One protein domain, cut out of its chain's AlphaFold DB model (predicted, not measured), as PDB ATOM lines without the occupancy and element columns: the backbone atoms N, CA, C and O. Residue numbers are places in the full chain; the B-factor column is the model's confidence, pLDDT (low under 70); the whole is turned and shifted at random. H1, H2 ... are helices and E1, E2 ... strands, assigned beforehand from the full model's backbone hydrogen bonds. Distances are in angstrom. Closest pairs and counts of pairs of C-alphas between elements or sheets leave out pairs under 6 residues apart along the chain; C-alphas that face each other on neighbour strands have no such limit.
ATOM      1  N   TYR A   3     125.273  91.070  98.803       94.81
ATOM      2  CA  TYR A   3     124.767  92.292  98.201       94.81
ATOM      3  C   TYR A   3     124.791  92.150  96.682       94.81
ATOM      4  O   TYR A   3     125.763  91.649  96.122       94.81
ATOM      5  N   PHE A   4     123.725  92.603  96.033       94.62
ATOM      6  CA  PHE A   4     123.630  92.657  94.580       94.62
ATOM      7  C   PHE A   4     122.678  93.776  94.159       94.62
ATOM      8  O   PHE A   4     121.990  94.372  94.992       94.62
ATOM      9  N   GLN A   5     122.635  94.067  92.865       94.31
ATOM     10  CA  GLN A   5     121.786  95.108  92.307       94.31
ATOM     11  C   GLN A   5     120.890  94.518  91.219       94.31
ATOM     12  O   GLN A   5     121.365  93.798  90.344       94.31
ATOM     13  N   LEU A   6     119.593  94.817  91.292       92.62
ATOM     14  CA  LEU A   6     118.638  94.542  90.220       92.62
ATOM     15  C   LEU A   6     118.275  95.859  89.566       92.62
ATOM     16  O   LEU A   6     117.605  96.681  90.194       92.62
ATOM     17  N   GLU A   7     118.741  96.054  88.335       88.50
ATOM     18  CA  GLU A   7     118.633  97.322  87.611       88.50
ATOM     19  C   GLU A   7     119.179  98.476  88.466       88.50
ATOM     20  O   GLU A   7     120.389  98.609  88.599       88.50
ATOM     21  N   ASN A   8     118.314  99.250  89.125       90.94
ATOM     22  CA  ASN A   8     118.681 100.368  90.004       90.94
ATOM     23  C   ASN A   8     118.289 100.150  91.479       90.94
ATOM     24  O   ASN A   8     118.290 101.086  92.274       90.94
ATOM     25  N   THR A   9     117.925  98.924  91.863       93.62
ATOM     26  CA  THR A   9     117.549  98.577  93.239       93.62
ATOM     27  C   THR A   9     118.670  97.819  93.940       93.62
ATOM     28  O   THR A   9     119.064  96.733  93.520       93.62
ATOM     29  N   HIS A  10     119.136  98.372  95.059       96.12
ATOM     30  CA  HIS A  10     120.067  97.712  95.971       96.12
ATOM     31  C   HIS A  10     119.372  96.589  96.743       96.12
ATOM     32  O   HIS A  10     118.412  96.843  97.477       96.12
ATOM     33  N   CYS A  11     119.884  95.367  96.624       96.38
ATOM     34  CA  CYS A  11     119.308  94.170  97.221       96.38
ATOM     35  C   CYS A  11     120.278  93.517  98.212       96.38
ATOM     36  O   CYS A  11     121.495  93.514  98.018       96.38
ATOM     37  N   LEU A  12     119.725  92.933  99.272       96.44
ATOM     38  CA  LEU A  12     120.464  92.181 100.281       96.44
ATOM     39  C   LEU A  12     119.792  90.835 100.517       96.44
ATOM     40  O   LEU A  12     118.612  90.791 100.853       96.44
ATOM     41  N   ILE A  13     120.544  89.742 100.409       95.31
ATOM     42  CA  ILE A  13     120.071  88.395 100.735       95.31
ATOM     43  C   ILE A  13     120.961  87.769 101.810       95.31
ATOM     44  O   ILE A  13     122.179  87.657 101.664       95.31
ATOM     45  N   ALA A  14     120.363  87.391 102.937       91.12
ATOM     46  CA  ALA A  14     121.076  86.735 104.034       91.12
ATOM     47  C   ALA A  14     120.804  85.228 104.068       91.12
ATOM     48  O   ALA A  14     121.740  84.442 104.192       91.12
ATOM     49  N   ALA A  15     119.538  84.831 103.917       88.25
ATOM     50  CA  ALA A  15     119.139  83.430 103.877       88.25
ATOM     51  C   ALA A  15     119.568  82.778 102.556       88.25
ATOM     52  O   ALA A  15     119.422  83.379 101.495       88.25
ATOM     53  N   HIS A  16     120.085  81.547 102.623       87.25
ATOM     54  CA  HIS A  16     120.517  80.774 101.450       87.25
ATOM     55  C   HIS A  16     121.501  81.522 100.533       87.25
ATOM     56  O   HIS A  16     121.519  81.305  99.323       87.25
ATOM     57  N   SER A  17     122.333  82.403 101.100       89.56
ATOM     58  CA  SER A  17     123.209  83.267 100.306       89.56
ATOM     59  C   SER A  17     124.245  82.492  99.491       89.56
ATOM     60  O   SER A  17     124.633  82.953  98.427       89.56
ATOM     61  N   LEU A  18     124.679  81.319  99.970       93.06
ATOM     62  CA  LEU A  18     125.590  80.453  99.218       93.06
ATOM     63  C   LEU A  18     124.909  79.867  97.974       93.06
ATOM     64  O   LEU A  18     125.467  79.956  96.887       93.06
ATOM     65  N   ASN A  19     123.682  79.358  98.119       94.19
ATOM     66  CA  ASN A  19     122.893  78.863  96.987       94.19
ATOM     67  C   ASN A  19     122.658  79.984  95.974       94.19
ATOM     68  O   ASN A  19     122.846  79.782  94.787       94.19
ATOM     69  N   PHE A  20     122.351  81.196  96.447       95.19
ATOM     70  CA  PHE A  20     122.154  82.349  95.569       95.19
ATOM     71  C   PHE A  20     123.384  82.644  94.701       95.19
ATOM     72  O   PHE A  20     123.239  82.898  93.511       95.19
ATOM     73  N   LEU A  21     124.590  82.582  95.275       94.62
ATOM     74  CA  LEU A  21     125.834  82.782  94.523       94.62
ATOM     75  C   LEU A  21     126.097  81.669  93.501       94.62
ATOM     76  O   LEU A  21     126.699  81.934  92.465       94.62
ATOM     77  N   ALA A  22     125.674  80.439  93.798       95.12
ATOM     78  CA  ALA A  22     125.785  79.319  92.869       95.12
ATOM     79  C   ALA A  22     124.722  79.378  91.762       95.12
ATOM     80  O   ALA A  22     124.973  78.935  90.644       95.12
ATOM     81  N   ASP A  23     123.541  79.921  92.060       95.31
ATOM     82  CA  ASP A  23     122.401  79.864  91.156       95.31
ATOM     83  C   ASP A  23     122.303  81.063  90.205       95.31
ATOM     84  O   ASP A  23     121.772  80.921  89.101       95.31
ATOM     85  N   VAL A  24     122.794  82.234  90.620       95.12
ATOM     86  CA  VAL A  24     122.553  83.513  89.939       95.12
ATOM     87  C   VAL A  24     123.834  84.082  89.337       95.12
ATOM     88  O   VAL A  24     124.868  84.172  89.994       95.12
ATOM     89  N   GLU A  25     123.733  84.563  88.098       94.25
ATOM     90  CA  GLU A  25     124.779  85.324  87.415       94.25
ATOM     91  C   GLU A  25     124.219  86.589  86.756       94.25
ATOM     92  O   GLU A  25     123.004  86.762  86.609       94.25
ATOM     93  N   ASN A  26     125.108  87.500  86.359       92.00
ATOM     94  CA  ASN A  26     124.721  88.702  85.639       92.00
ATOM     95  C   ASN A  26     124.026  88.357  84.308       92.00
ATOM     96  O   ASN A  26     124.431  87.441  83.599       92.00
ATOM     97  N   GLY A  27     122.974  89.103  83.968       91.19
ATOM     98  CA  GLY A  27     122.150  88.845  82.781       91.19
ATOM     99  C   GLY A  27     121.056  87.784  82.969       91.19
ATOM    100  O   GLY A  27     120.209  87.630  82.088       91.19
ATOM    101  N   MET A  28     121.011  87.092  84.111       93.94
ATOM    102  CA  MET A  28     119.908  86.185  84.436       93.94
ATOM    103  C   MET A  28     118.667  86.941  84.913       93.94
ATOM    104  O   MET A  28     118.743  88.014  85.511       93.94
ATOM    105  N   LYS A  29     117.495  86.339  84.691       94.38
ATOM    106  CA  LYS A  29     116.223  86.838  85.218       94.38
ATOM    107  C   LYS A  29     115.881  86.087  86.493       94.38
ATOM    108  O   LYS A  29     115.840  84.859  86.501       94.38
ATOM    109  N   ILE A  30     115.598  86.826  87.560       94.94
ATOM    110  CA  ILE A  30     115.210  86.251  88.845       94.94
ATOM    111  C   ILE A  30     113.916  86.884  89.347       94.94
ATOM    112  O   ILE A  30     113.668  88.073  89.152       94.94
ATOM    113  N   LEU A  31     113.099  86.082  90.021       94.88
ATOM    114  CA  LEU A  31     111.989  86.549  90.835       94.88
ATOM    115  C   LEU A  31     112.484  86.687  92.272       94.88
ATOM    116  O   LEU A  31     113.119  85.775  92.800       94.88
ATOM    117  N   VAL A  32     112.173  87.804  92.920       94.31
ATOM    118  CA  VAL A  32     112.543  88.042  94.318       94.31
ATOM    119  C   VAL A  32     111.324  88.430  95.140       94.31
ATOM    120  O   VAL A  32     110.475  89.198  94.698       94.31
ATOM    121  N   LEU A  33     111.254  87.908  96.362       95.31
ATOM    122  CA  LEU A  33     110.268  88.284  97.367       95.31
ATOM    123  C   LEU A  33     111.005  88.828  98.587       95.31
ATOM    124  O   LEU A  33     111.887  88.166  99.140       95.31
ATOM    125  N   GLY A  34     110.634  90.027  99.023       94.50
ATOM    126  CA  GLY A  34     111.346  90.727 100.082       94.50
ATOM    127  C   GLY A  34     110.631  91.977 100.574       94.50
ATOM    128  O   GLY A  34     109.532  92.300 100.128       94.50
ATOM    129  N   LYS A  35     111.270  92.684 101.508       96.12
ATOM    130  CA  LYS A  35     110.779  93.949 102.078       96.12
ATOM    131  C   LYS A  35     111.862  95.013 102.000       96.12
ATOM    132  O   LYS A  35     113.041  94.695 102.124       96.12
ATOM    133  N   ARG A  36     111.479  96.278 101.826       96.25
ATOM    134  CA  ARG A  36     112.440  97.386 101.897       96.25
ATOM    135  C   ARG A  36     112.780  97.711 103.351       96.25
ATOM    136  O   ARG A  36     111.901  97.682 104.209       96.25
ATOM    137  N   ASN A  37     114.048  98.008 103.622       94.38
ATOM    138  CA  ASN A  37     114.485  98.539 104.913       94.38
ATOM    139  C   ASN A  37     114.410 100.079 104.936       94.38
ATOM    140  O   ASN A  37     114.158 100.718 103.914       94.38
ATOM    141  N   ALA A  38     114.687 100.685 106.094       95.44
ATOM    142  CA  ALA A  38     114.696 102.143 106.264       95.44
ATOM    143  C   ALA A  38     115.731 102.874 105.379       95.44
ATOM    144  O   ALA A  38     115.603 104.069 105.142       95.44
ATOM    145  N   ARG A  39     116.740 102.159 104.861       92.88
ATOM    146  CA  ARG A  39     117.755 102.677 103.927       92.88
ATOM    147  C   ARG A  39     117.353 102.500 102.455       92.88
ATOM    148  O   ARG A  39     118.178 102.703 101.571       92.88
ATOM    149  N   GLY A  40     116.122 102.063 102.186       93.12
ATOM    150  CA  GLY A  40     115.591 101.844 100.839       93.12
ATOM    151  C   GLY A  40     116.061 100.558 100.147       93.12
ATOM    152  O   GLY A  40     115.623 100.287  99.028       93.12
ATOM    153  N   GLN A  41     116.898  99.740 100.794       95.75
ATOM    154  CA  GLN A  41     117.409  98.484 100.234       95.75
ATOM    155  C   GLN A  41     116.345  97.391 100.308       95.75
ATOM    156  O   GLN A  41     115.638  97.284 101.312       95.75
ATOM    157  N   LEU A  42     116.256  96.547  99.283       96.44
ATOM    158  CA  LEU A  42     115.350  95.404  99.258       96.44
ATOM    159  C   LEU A  42     115.993  94.198  99.960       96.44
ATOM    160  O   LEU A  42     116.955  93.613  99.469       96.44
ATOM    161  N   ILE A  43     115.457  93.818 101.116       95.94
ATOM    162  CA  ILE A  43     115.870  92.637 101.876       95.94
ATOM    163  C   ILE A  43     115.123  91.420 101.338       95.94
ATOM    164  O   ILE A  43     113.906  91.308 101.504       95.94
ATOM    165  N   ILE A  44     115.849  90.517 100.688       96.06
ATOM    166  CA  ILE A  44     115.313  89.325 100.036       96.06
ATOM    167  C   ILE A  44     115.082  88.224 101.071       96.06
ATOM    168  O   ILE A  44     115.997  87.838 101.800       96.06
ATOM    169  N   ALA A  45     113.860  87.700 101.101       94.75
ATOM    170  CA  ALA A  45     113.476  86.543 101.905       94.75
ATOM    171  C   ALA A  45     113.460  85.250 101.077       94.75
ATOM    172  O   ALA A  45     113.829  84.192 101.580       94.75
ATOM    173  N   LYS A  46     113.031  85.330  99.811       94.81
ATOM    174  CA  LYS A  46     113.026  84.213  98.856       94.81
ATOM    175  C   LYS A  46     113.396  84.713  97.467       94.81
ATOM    176  O   LYS A  46     113.096  85.855  97.120       94.81
ATOM    177  N   TYR A  47     113.997  83.842  96.671       95.62
ATOM    178  CA  TYR A  47     114.267  84.092  95.263       95.62
ATOM    179  C   TYR A  47     113.990  82.829  94.445       95.62
ATOM    180  O   TYR A  47     113.947  81.728  94.992       95.62
ATOM    181  N   ALA A  48     113.796  83.007  93.145       95.25
ATOM    182  CA  ALA A  48     113.751  81.932  92.167       95.25
ATOM    183  C   ALA A  48     114.416  82.407  90.872       95.25
ATOM    184  O   ALA A  48     114.230  83.555  90.465       95.25
ATOM    185  N   VAL A  49     115.180  81.533  90.223       95.50
ATOM    186  CA  VAL A  49     115.771  81.811  88.909       95.50
ATOM    187  C   VAL A  49     114.768  81.436  87.826       95.50
ATOM    188  O   VAL A  49     114.165  80.366  87.870       95.50
ATOM    189  N   LEU A  50     114.568  82.322  86.852       94.19
ATOM    190  CA  LEU A  50     113.743  82.042  85.683       94.19
ATOM    191  C   LEU A  50     114.628  81.424  84.596       94.19
ATOM    192  O   LEU A  50     115.326  82.135  83.877       94.19
ATOM    193  N   GLY A  51     114.589  80.095  84.485       92.12
ATOM    194  CA  GLY A  51     115.381  79.327  83.524       92.12
ATOM    195  C   GLY A  51     116.395  78.412  84.207       92.12
ATOM    196  O   GLY A  51     116.114  77.850  85.262       92.12
ATOM    197  N   LYS A  52     117.564  78.233  83.579       92.62
ATOM    198  CA  LYS A  52     118.666  77.433  84.132       92.62
ATOM    199  C   LYS A  52     119.504  78.277  85.083       92.62
ATOM    200  O   LYS A  52     119.790  79.436  84.783       92.62
ATOM    201  N   THR A  53     119.908  77.683  86.200       95.31
ATOM    202  CA  THR A  53     120.821  78.336  87.137       95.31
ATOM    203  C   THR A  53     122.244  78.352  86.588       95.31
ATOM    204  O   THR A  53     122.586  77.559  85.702       95.31
ATOM    205  N   LYS A  54     123.085  79.244  87.117       94.50
ATOM    206  CA  LYS A  54     124.503  79.317  86.743       94.50
ATOM    207  C   LYS A  54     125.181  77.963  86.928       94.50
ATOM    208  O   LYS A  54     125.741  77.437  85.971       94.50
ATOM    209  N   LEU A  55     125.029  77.356  88.104       93.56
ATOM    210  CA  LEU A  55     125.585  76.041  88.401       93.56
ATOM    211  C   LEU A  55     125.213  74.991  87.341       93.56
ATOM    212  O   LEU A  55     126.074  74.250  86.880       93.56
ATOM    213  N   MET A  56     123.950  74.944  86.905       92.81
ATOM    214  CA  MET A  56     123.514  74.002  85.865       92.81
ATOM    215  C   MET A  56     124.197  74.257  84.514       92.81
ATOM    216  O   MET A  56     124.549  73.305  83.817       92.81
ATOM    217  N   ASN A  57     124.378  75.523  84.134       91.44
ATOM    218  CA  ASN A  57     125.085  75.880  82.904       91.44
ATOM    219  C   ASN A  57     126.573  75.518  82.987       91.44
ATOM    220  O   ASN A  57     127.118  74.970  82.027       91.44
ATOM    221  N   ASP A  58     127.206  75.756  84.135       91.44
ATOM    222  CA  ASP A  58     128.603  75.397  84.378       91.44
ATOM    223  C   ASP A  58     128.783  73.877  84.251       91.44
ATOM    224  O   ASP A  58     129.604  73.413  83.459       91.44
ATOM    225  N   PHE A  59     127.939  73.079  84.918       92.50
ATOM    226  CA  PHE A  59     127.947  71.614  84.793       92.50
ATOM    227  C   PHE A  59     127.738  71.123  83.356       92.50
ATOM    228  O   PHE A  59     128.374  70.152  82.941       92.50
ATOM    229  N   GLN A  60     126.852  71.757  82.585       90.19
ATOM    230  CA  GLN A  60     126.663  71.410  81.175       90.19
ATOM    231  C   GLN A  60     127.926  71.703  80.359       90.19
ATOM    232  O   GLN A  60     128.314  70.901  79.509       90.19
ATOM    233  N   THR A  61     128.577  72.833  80.629       91.44
ATOM    234  CA  THR A  61     129.803  73.255  79.946       91.44
ATOM    235  C   THR A  61     130.945  72.282  80.234       91.44
ATOM    236  O   THR A  61     131.575  71.802  79.296       91.44
ATOM    237  N   TYR A  62     131.152  71.902  81.500       90.94
ATOM    238  CA  TYR A  62     132.171  70.916  81.881       90.94
ATOM    239  C   TYR A  62     131.938  69.540  81.247       90.94
ATOM    240  O   TYR A  62     132.892  68.926  80.782       90.94
ATOM    241  N   GLN A  63     130.689  69.066  81.178       86.12
ATOM    242  CA  GLN A  63     130.372  67.790  80.519       86.12
ATOM    243  C   GLN A  63     130.600  67.822  79.007       86.12
ATOM    244  O   GLN A  63     130.940  66.802  78.429       86.12
ATOM    245  N   THR A  64     130.395  68.974  78.365       81.75
ATOM    246  CA  THR A  64     130.568  69.113  76.908       81.75
ATOM    247  C   THR A  64     132.040  69.309  76.522       81.75
ATOM    248  O   THR A  64     132.414  69.079  75.378       81.75
ATOM    249  N   ALA A  65     132.873  69.761  77.465       77.69
ATOM    250  CA  ALA A  65     134.314  69.941  77.291       77.69
ATOM    251  C   ALA A  65     135.146  68.687  77.644       77.69
ATOM    252  O   ALA A  65     136.365  68.715  77.474       77.69
ATOM    253  N   SER A  66     134.500  67.630  78.151       60.91
ATOM    254  CA  SER A  66     135.081  66.308  78.429       60.91
ATOM    255  C   SER A  66     134.767  65.317  77.316       60.91
ATOM    256  O   SER A  66     135.514  64.314  77.262       60.91
TER     257      SER A  66
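What this domain is: This is residues 3 to 66 of the 66 residues of an uncharacterized protein of Enterococcus raffinosus (UniProt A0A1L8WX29). Two strand hairpins, E1 with E2 and E3 with E4, join side by side in one strongly twisted sheet, curled like part of a barrel. The short helix H1 grazes this sheet, and H2 leads away from the body, its residues 59 to 64 sticking out with residues 65 and 66 as an arm at one end. The printed part has 64 residues, with four named strands and two named helices in the order E1 E2 H1 E3 E4 H2; the sheet is mixed, in the order E1 E2 E4 E3, and the class is mixed, helices and strands. The whole is loose, with a radius of gyration of the C-alphas of 13.5 A and spans of 50 by 21 by 16 A.

Where its parts are: Find C-alpha 3 at (124.767, 92.292, 98.201), where E1, residues 3 to 6, begins its 10.3 A; E2, residues 9 to 13, covers 12.9 A. E3, residues 30 to 36, runs 17.4 A, and E4, residues 42 to 49, runs 17.1 A from (115.350, 95.404, 99.258), bending by 84 degrees at residue 45. H1, residues 17 to 23, is 9.8 A long; H2, residues 54 to 64, runs 15.4 A to C-alpha 64 at (130.568, 69.113, 76.908).

How they stand to each other: Look first at inner strands E2 and E4, parallel, with N 44 and O 12 at 2.8 A. Edge strand E1 is antiparallel to E2, with N 11 and O 4 at 2.8 A; edge strand E3 is antiparallel to E4, with N 31 and O 48 at 2.8 A. H1 only grazes the sheet, with its residues 17 to 23. H1 and H2 touch, the C-alphas of Asp 23 and Lys 54 closest at 4.9 A, at a steep tilt of 42 degrees, the same way. H2 is not on the sheet. In H1 and H2 every O i to N i+4 pair is within hydrogen-bond range.

The domain as a whole: The C-alphas of Ala 38 and Ser 66, the two farthest apart, are 49.7 A from each other. The printed part has no cut and no long link. Its mean pLDDT is 92.7, and residue 66 alone is under 70.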